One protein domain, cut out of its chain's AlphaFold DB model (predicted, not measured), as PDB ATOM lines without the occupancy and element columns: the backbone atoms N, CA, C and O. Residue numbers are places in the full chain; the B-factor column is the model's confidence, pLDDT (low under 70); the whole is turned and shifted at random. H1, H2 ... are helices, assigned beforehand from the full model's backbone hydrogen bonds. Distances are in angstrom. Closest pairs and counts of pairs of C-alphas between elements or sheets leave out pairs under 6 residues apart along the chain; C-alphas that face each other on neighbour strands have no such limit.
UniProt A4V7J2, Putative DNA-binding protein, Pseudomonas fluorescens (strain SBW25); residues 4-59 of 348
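Overview. This is residues 4 to 59 of the 348 residues of the protein "Putative DNA-binding protein" of Pseudomonas fluorescens (strain SBW25) (UniProt A4V7J2). A small head of three short helices, with the longest helix H4 and the helix H2 each meeting H3, is joined by a long arm, residues 12 to 25, to a lone helix H1 at the far end. The arm and H1 make the length of the model, and residues 8 to 14, of which 8 to 11 belong to H1, stick out with nothing beside them. The printed part has 56 residues with four named helices, in the order H1, H2, H3, H4, and no named strand; the class is all helix, with 32 of the 56 residues in named helices. The whole is loose, with a radius of gyration of the C-alphas of 14.1 A, and its C-alphas span 40 by 19 by 17 A.

Along the chain. H4, residues 48 to 57, is the longest helix, 14.3 A from its first to its last C-alpha, and it runs from C-alpha 48 at (4.602, -14.685, -36.265) to C-alpha 57 at (-3.939, -15.906, -24.864). H3, residues 37 to 44, measures 10.4 A. H2, residues 26 to 31, measures 8.9 A and begins with C-alpha 26 at (-8.602, -24.699, -35.736). H1, residues 4 to 11, measures 10.8 A and begins with C-alpha 4 at (6.309, 5.640, -30.374).

Arrangement. H4 and H3 touch, and their closest C-alphas, those of Thr 41 and Gly 48, are 5.8 A apart. They run opposite ways at a steep tilt of 69.7 degrees, only just short of about perpendicular. H3 and H2 only just touch, with 3 pairs of C-alphas within 8 A, the closest being those of Leu 28 and Leu 40 at 7.2 A. They form a helical hairpin, running opposite ways at a shallow tilt of 32 degrees. H2 and H4 are apart, but only just, with 8.1 A between their closest C-alphas. H1 is apart from H2, H3 and H4. In H1, H2, H3 and H4 every backbone O i to N i+4 pair is within hydrogen-bond range.

Size, cuts and confidence. The two C-alphas farthest apart are those of Lys 13 and Lys 34, at 40.1 A. The first and last printed C-alphas, those of Tyr 4 and Ser 59, are 28.1 A apart. The printed part has no cut. The link from H1 to H2, residues 12 to 25, is long, and its C-alphas lie 7 to 24 A from the mean of the C-alphas. The links from H2 to H3 and from H3 to H4 are tight. The mean pLDDT of the printed part is 78.6, and the residues under 70 are 16 to 22, in the long link.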
ATOM      1  N   TYR A   4       6.684   5.316 -31.747       76.06
ATOM      2  CA  TYR A   4       6.309   5.640 -30.374       76.06
ATOM      3  C   TYR A   4       5.312   6.806 -30.292       76.06
ATOM      4  O   TYR A   4       4.272   6.679 -29.649       76.06
ATOM      5  N   PHE A   5       5.578   7.919 -30.983       83.75
ATOM      6  CA  PHE A   5       4.705   9.099 -30.948       83.75
ATOM      7  C   PHE A   5       3.360   8.842 -31.627       83.75
ATOM      8  O   PHE A   5       2.334   9.335 -31.167       83.75
ATOM      9  N   ILE A   6       3.346   8.005 -32.668       76.50
ATOM     10  CA  ILE A   6       2.111   7.573 -33.335       76.50
ATOM     11  C   ILE A   6       1.249   6.744 -32.371       76.50
ATOM     12  O   ILE A   6       0.042   6.960 -32.286       76.50
ATOM     13  N   LYS A   7       1.858   5.840 -31.590       74.06
ATOM     14  CA  LYS A   7       1.150   5.059 -30.564       74.06
ATOM     15  C   LYS A   7       0.557   5.955 -29.469       74.06
ATOM     16  O   LYS A   7      -0.612   5.791 -29.134       74.06
ATOM     17  N   GLN A   8       1.331   6.911 -28.949       80.81
ATOM     18  CA  GLN A   8       0.860   7.838 -27.908       80.81
ATOM     19  C   GLN A   8      -0.286   8.730 -28.401       80.81
ATOM     20  O   GLN A   8      -1.282   8.895 -27.703       80.81
ATOM     21  N   ALA A   9      -0.198   9.240 -29.633       83.19
ATOM     22  CA  ALA A   9      -1.248  10.065 -30.227       83.19
ATOM     23  C   ALA A   9      -2.561   9.296 -30.466       83.19
ATOM     24  O   ALA A   9      -3.636   9.879 -30.364       83.19
ATOM     25  N   ARG A  10      -2.491   7.992 -30.774       82.19
ATOM     26  CA  ARG A  10      -3.679   7.133 -30.922       82.19
ATOM     27  C   ARG A  10      -4.340   6.824 -29.581       82.19
ATOM     28  O   ARG A  10      -5.558   6.937 -29.485       82.19
ATOM     29  N   LEU A  11      -3.543   6.508 -28.557       79.88
ATOM     30  CA  LEU A  11      -4.034   6.283 -27.192       79.88
ATOM     31  C   LEU A  11      -4.695   7.541 -26.617       79.88
ATOM     32  O   LEU A  11      -5.788   7.455 -26.079       79.88
ATOM     33  N   ALA A  12      -4.094   8.720 -26.818       84.81
ATOM     34  CA  ALA A  12      -4.673   9.998 -26.393       84.81
ATOM     35  C   ALA A  12      -6.025  10.318 -27.061       84.81
ATOM     36  O   ALA A  12      -6.784  11.138 -26.556       84.81
ATOM     37  N   LYS A  13      -6.323   9.681 -28.200       88.38
ATOM     38  CA  LYS A  13      -7.586   9.818 -28.933       88.38
ATOM     39  C   LYS A  13      -8.539   8.632 -28.725       88.38
ATOM     40  O   LYS A  13      -9.531   8.555 -29.439       88.38
ATOM     41  N   ASN A  14      -8.239   7.710 -27.800       80.44
ATOM     42  CA  ASN A  14      -8.987   6.460 -27.585       80.44
ATOM     43  C   ASN A  14      -9.231   5.659 -28.880       80.44
ATOM     44  O   ASN A  14     -10.256   5.005 -29.043       80.44
ATOM     45  N   ILE A  15      -8.295   5.727 -29.832       75.56
ATOM     46  CA  ILE A  15      -8.386   4.960 -31.075       75.56
ATOM     47  C   ILE A  15      -7.733   3.608 -30.818       75.56
ATOM     48  O   ILE A  15      -6.498   3.508 -30.793       75.56
ATOM     49  N   GLU A  16      -8.562   2.577 -30.671       60.94
ATOM     50  CA  GLU A  16      -8.107   1.197 -30.519       60.94
ATOM     51  C   GLU A  16      -7.109   0.810 -31.635       60.94
ATOM     52  O   GLU A  16      -7.171   1.314 -32.774       60.94
ATOM     53  N   PRO A  17      -6.104  -0.035 -31.341       59.69
ATOM     54  CA  PRO A  17      -5.220  -0.563 -32.367       59.69
ATOM     55  C   PRO A  17      -6.060  -1.291 -33.416       59.69
ATOM     56  O   PRO A  17      -6.916  -2.094 -33.065       59.69
ATOM     57  N   VAL A  18      -5.791  -1.053 -34.702       54.81
ATOM     58  CA  VAL A  18      -6.387  -1.871 -35.767       54.81
ATOM     59  C   VAL A  18      -5.819  -3.282 -35.618       54.81
ATOM     60  O   VAL A  18      -4.726  -3.581 -36.103       54.81
ATOM     61  N   SER A  19      -6.520  -4.151 -34.895       54.81
ATOM     62  CA  SER A  19      -6.306  -5.582 -34.987       54.81
ATOM     63  C   SER A  19      -6.863  -6.001 -36.341       54.81
ATOM     64  O   SER A  19      -8.070  -6.036 -36.553       54.81
ATOM     65  N   ARG A  20      -5.986  -6.341 -37.289       57.50
ATOM     66  CA  ARG A  20      -6.400  -7.329 -38.287       57.50
ATOM     67  C   ARG A  20      -6.745  -8.578 -37.477       57.50
ATOM     68  O   ARG A  20      -5.846  -9.172 -36.876       57.50
ATOM     69  N   GLY A  21      -8.037  -8.858 -37.324       58.81
ATOM     70  CA  GLY A  21      -8.507 -10.140 -36.823       58.81
ATOM     71  C   GLY A  21      -7.989 -11.178 -37.800       58.81
ATOM     72  O   GLY A  21      -8.350 -11.156 -38.970       58.81
ATOM     73  N   TYR A  22      -7.019 -11.970 -37.363       66.62
ATOM     74  CA  TYR A  22      -6.655 -13.174 -38.086       66.62
ATOM     75  C   TYR A  22      -7.506 -14.258 -37.456       66.62
ATOM     76  O   TYR A  22      -7.258 -14.620 -36.304       66.62
ATOM     77  N   ASP A  23      -8.508 -14.724 -38.188       74.00
ATOM     78  CA  ASP A  23      -9.227 -15.932 -37.817       74.00
ATOM     79  C   ASP A  23      -8.267 -17.096 -38.058       74.00
ATOM     80  O   ASP A  23      -7.891 -17.402 -39.190       74.00
ATOM     81  N   LEU A  24      -7.745 -17.650 -36.964       80.06
ATOM     82  CA  LEU A  24      -6.791 -18.749 -37.020       80.06
ATOM     83  C   LEU A  24      -7.567 -20.046 -37.258       80.06
ATOM     84  O   LEU A  24      -8.437 -20.346 -36.440       80.06
ATOM     85  N   PRO A  25      -7.248 -20.825 -38.307       83.81
ATOM     86  CA  PRO A  25      -7.847 -22.140 -38.507       83.81
ATOM     87  C   PRO A  25      -7.656 -23.025 -37.271       83.81
ATOM     88  O   PRO A  25      -6.582 -23.010 -36.662       83.81
ATOM     89  N   ASP A  26      -8.659 -23.831 -36.922       83.31
ATOM     90  CA  ASP A  26      -8.602 -24.699 -35.736       83.31
ATOM     91  C   ASP A  26      -7.417 -25.676 -35.786       83.31
ATOM     92  O   ASP A  26      -6.760 -25.920 -34.773       83.31
ATOM     93  N   GLU A  27      -7.066 -26.158 -36.981       85.69
ATOM     94  CA  GLU A  27      -5.892 -27.007 -37.218       85.69
ATOM     95  C   GLU A  27      -4.577 -26.306 -36.845       85.69
ATOM     96  O   GLU A  27      -3.714 -26.890 -36.184       85.69
ATOM     97  N   LEU A  28      -4.439 -25.019 -37.184       85.81
ATOM     98  CA  LEU A  28      -3.278 -24.207 -36.818       85.81
ATOM     99  C   LEU A  28      -3.208 -24.029 -35.298       85.81
ATOM    100  O   LEU A  28      -2.133 -24.151 -34.708       85.81
ATOM    101  N   VAL A  29      -4.347 -23.778 -34.648       85.06
ATOM    102  CA  VAL A  29      -4.417 -23.609 -33.190       85.06
ATOM    103  C   VAL A  29      -3.976 -24.883 -32.464       85.06
ATOM    104  O   VAL A  29      -3.244 -24.788 -31.478       85.06
ATOM    105  N   GLN A  30      -4.342 -26.065 -32.969       85.56
ATOM    106  CA  GLN A  30      -3.920 -27.357 -32.410       85.56
ATOM    107  C   GLN A  30      -2.413 -27.634 -32.558       85.56
ATOM    108  O   GLN A  30      -1.854 -28.423 -31.786       85.56
ATOM    109  N   GLN A  31      -1.753 -26.998 -33.532       82.69
ATOM    110  CA  GLN A  31      -0.314 -27.122 -33.785       82.69
ATOM    111  C   GLN A  31       0.537 -26.104 -33.000       82.69
ATOM    112  O   GLN A  31       1.756 -26.283 -32.881       82.69
ATOM    113  N   LEU A  32      -0.076 -25.062 -32.417       81.12
ATOM    114  CA  LEU A  32       0.628 -24.085 -31.581       81.12
ATOM    115  C   LEU A  32       1.327 -24.783 -30.405       81.12
ATOM    116  O   LEU A  32       0.709 -25.502 -29.627       81.12
ATOM    117  N   GLY A  33       2.632 -24.552 -30.262       74.38
ATOM    118  CA  GLY A  33       3.436 -25.148 -29.191       74.38
ATOM    119  C   GLY A  33       3.908 -26.583 -29.450       74.38
ATOM    120  O   GLY A  33       4.780 -27.032 -28.713       74.38
ATOM    121  N   LYS A  34       3.414 -27.259 -30.501       80.38
ATOM    122  CA  LYS A  34       3.907 -28.565 -30.993       80.38
ATOM    123  C   LYS A  34       4.850 -28.436 -32.191       80.38
ATOM    124  O   LYS A  34       5.679 -29.305 -32.416       80.38
ATOM    125  N   VAL A  35       4.716 -27.350 -32.949       75.56
ATOM    126  CA  VAL A  35       5.513 -27.029 -34.140       75.56
ATOM    127  C   VAL A  35       6.129 -25.633 -33.957       75.56
ATOM    128  O   VAL A  35       5.507 -24.773 -33.322       75.56
ATOM    129  N   PRO A  36       7.343 -25.359 -34.473       79.31
ATOM    130  CA  PRO A  36       7.907 -24.015 -34.476       79.31
ATOM    131  C   PRO A  36       6.975 -22.975 -35.117       79.31
ATOM    132  O   PRO A  36       6.566 -23.118 -36.268       79.31
ATOM    133  N   ASP A  37       6.752 -21.852 -34.424       79.38
ATOM    134  CA  ASP A  37       5.946 -20.724 -34.928       79.38
ATOM    135  C   ASP A  37       6.403 -20.226 -36.322       79.38
ATOM    136  O   ASP A  37       5.606 -19.672 -37.075       79.38
ATOM    137  N   ALA A  38       7.681 -20.414 -36.676       74.62
ATOM    138  CA  ALA A  38       8.228 -20.053 -37.987       74.62
ATOM    139  C   ALA A  38       7.667 -20.927 -39.123       74.62
ATOM    140  O   ALA A  38       7.278 -20.389 -40.154       74.62
ATOM    141  N   GLN A  39       7.553 -22.240 -38.907       77.56
ATOM    142  CA  GLN A  39       6.969 -23.161 -39.887       77.56
ATOM    143  C   GLN A  39       5.464 -22.918 -40.038       77.56
ATOM    144  O   GLN A  39       4.945 -22.897 -41.147       77.56
ATOM    145  N   LEU A  40       4.767 -22.633 -38.932       82.38
ATOM    146  CA  LEU A  40       3.348 -22.261 -38.970       82.38
ATOM    147  C   LEU A  40       3.117 -20.929 -39.703       82.38
ATOM    148  O   LEU A  40       2.111 -20.768 -40.391       82.38
ATOM    149  N   THR A  41       4.057 -19.985 -39.588       83.12
ATOM    150  CA  THR A  41       4.014 -18.713 -40.330       83.12
ATOM    151  C   THR A  41       4.124 -18.944 -41.836       83.12
ATOM    152  O   THR A  41       3.391 -18.325 -42.601       83.12
ATOM    153  N   GLU A  42       5.029 -19.829 -42.255       79.31
ATOM    154  CA  GLU A  42       5.274 -20.151 -43.662       79.31
ATOM    155  C   GLU A  42       4.123 -20.955 -44.280       79.31
ATOM    156  O   GLU A  42       3.648 -20.610 -45.357       79.31
ATOM    157  N   HIS A  43       3.617 -21.963 -43.566       81.62
ATOM    158  CA  HIS A  43       2.556 -22.842 -44.058       81.62
ATOM    159  C   HIS A  43       1.194 -22.141 -44.171       81.62
ATOM    160  O   HIS A  43       0.493 -22.295 -45.165       81.62
ATOM    161  N   TYR A  44       0.810 -21.357 -43.159       83.44
ATOM    162  CA  TYR A  44      -0.522 -20.742 -43.101       83.44
ATOM    163  C   TYR A  44      -0.530 -19.255 -43.489       83.44
ATOM    164  O   TYR A  44      -1.576 -18.613 -43.443       83.44
ATOM    165  N   GLY A  45       0.629 -18.670 -43.818       81.88
ATOM    166  CA  GLY A  45       0.749 -17.249 -44.170       81.88
ATOM    167  C   GLY A  45       0.413 -16.282 -43.024       81.88
ATOM    168  O   GLY A  45       0.205 -15.088 -43.251       81.88
ATOM    169  N   VAL A  46       0.341 -16.775 -41.784       83.94
ATOM    170  CA  VAL A  46      -0.020 -15.981 -40.604       83.94
ATOM    171  C   VAL A  46       1.235 -15.355 -39.995       83.94
ATOM    172  O   VAL A  46       2.144 -16.083 -39.609       83.94
ATOM    173  N   PRO A  47       1.304 -14.026 -39.794       81.75
ATOM    174  CA  PRO A  47       2.497 -13.396 -39.234       81.75
ATOM    175  C   PRO A  47       2.840 -13.894 -37.821       81.75
ATOM    176  O   PRO A  47       1.995 -13.887 -36.925       81.75
ATOM    177  N   GLY A  48       4.116 -14.196 -37.566       79.38
ATOM    178  CA  GLY A  48       4.602 -14.685 -36.265       79.38
ATOM    179  C   GLY A  48       4.149 -13.905 -35.009       79.38
ATOM    180  O   GLY A  48       3.878 -14.536 -33.984       79.38
ATOM    181  N   PRO A  49       4.000 -12.561 -35.019       81.94
ATOM    182  CA  PRO A  49       3.435 -11.825 -33.881       81.94
ATOM    183  C   PRO A  49       1.992 -12.218 -33.525       81.94
ATOM    184  O   PRO A  49       1.623 -12.170 -32.351       81.94
ATOM    185  N   VAL A  50       1.192 -12.624 -34.515       84.31
ATOM    186  CA  VAL A  50      -0.192 -13.088 -34.340       84.31
ATOM    187  C   VAL A  50      -0.199 -14.445 -33.646       84.31
ATOM    188  O   VAL A  50      -0.878 -14.595 -32.634       84.31
ATOM    189  N   LEU A  51       0.630 -15.386 -34.110       84.81
ATOM    190  CA  LEU A  51       0.808 -16.694 -33.470       84.81
ATOM    191  C   LEU A  51       1.326 -16.548 -32.033       84.81
ATOM    192  O   LEU A  51       0.821 -17.186 -31.115       84.81
ATOM    193  N   CYS A  52       2.270 -15.629 -31.799       81.50
ATOM    194  CA  CYS A  52       2.790 -15.337 -30.462       81.50
ATOM    195  C   CYS A  52       1.700 -14.822 -29.507       81.50
ATOM    196  O   CYS A  52       1.683 -15.208 -28.335       81.50
ATOM    197  N   ARG A  53       0.796 -13.960 -29.992       83.00
ATOM    198  CA  ARG A  53      -0.352 -13.470 -29.219       83.00
ATOM    199  C   ARG A  53      -1.353 -14.596 -28.953       83.00
ATOM    200  O   ARG A  53      -1.659 -14.837 -27.791       83.00
ATOM    201  N   ALA A  54      -1.756 -15.334 -29.986       84.94
ATOM    202  CA  ALA A  54      -2.698 -16.448 -29.872       84.94
ATOM    203  C   ALA A  54      -2.212 -17.538 -28.908       84.94
ATOM    204  O   ALA A  54      -2.995 -18.095 -28.139       84.94
ATOM    205  N   ARG A  55      -0.900 -17.789 -28.905       85.88
ATOM    206  CA  ARG A  55      -0.227 -18.697 -27.982       85.88
ATOM    207  C   ARG A  55      -0.277 -18.193 -26.531       85.88
ATOM    208  O   ARG A  55      -0.545 -18.977 -25.628       85.88
ATOM    209  N   LYS A  56      -0.031 -16.896 -26.296       80.62
ATOM    210  CA  LYS A  56      -0.105 -16.282 -24.954       80.62
ATOM    211  C   LYS A  56      -1.529 -16.246 -24.402       80.62
ATOM    212  O   LYS A  56      -1.706 -16.532 -23.228       80.62
ATOM    213  N   GLU A  57      -2.514 -15.921 -25.237       84.31
ATOM    214  CA  GLU A  57      -3.939 -15.906 -24.864       84.31
ATOM    215  C   GLU A  57      -4.434 -17.289 -24.425       84.31
ATOM    216  O   GLU A  57      -5.281 -17.391 -23.546       84.31
ATOM    217  N   ARG A  58      -3.866 -18.354 -25.003       85.19
ATOM    218  CA  ARG A  58      -4.195 -19.753 -24.687       85.19
ATOM    219  C   ARG A  58      -3.254 -20.384 -23.657       85.19
ATOM    220  O   ARG A  58      -3.317 -21.587 -23.440       85.19
ATOM    221  N   SER A  59      -2.360 -19.601 -23.047       83.88
ATOM    222  CA  SER A  59      -1.361 -20.082 -22.076       83.88
ATOM    223  C   SER A  59      -0.477 -21.234 -22.581       83.88
ATOM    224  O   SER A  59       0.083 -21.992 -21.793       83.88
TER     225      SER A  59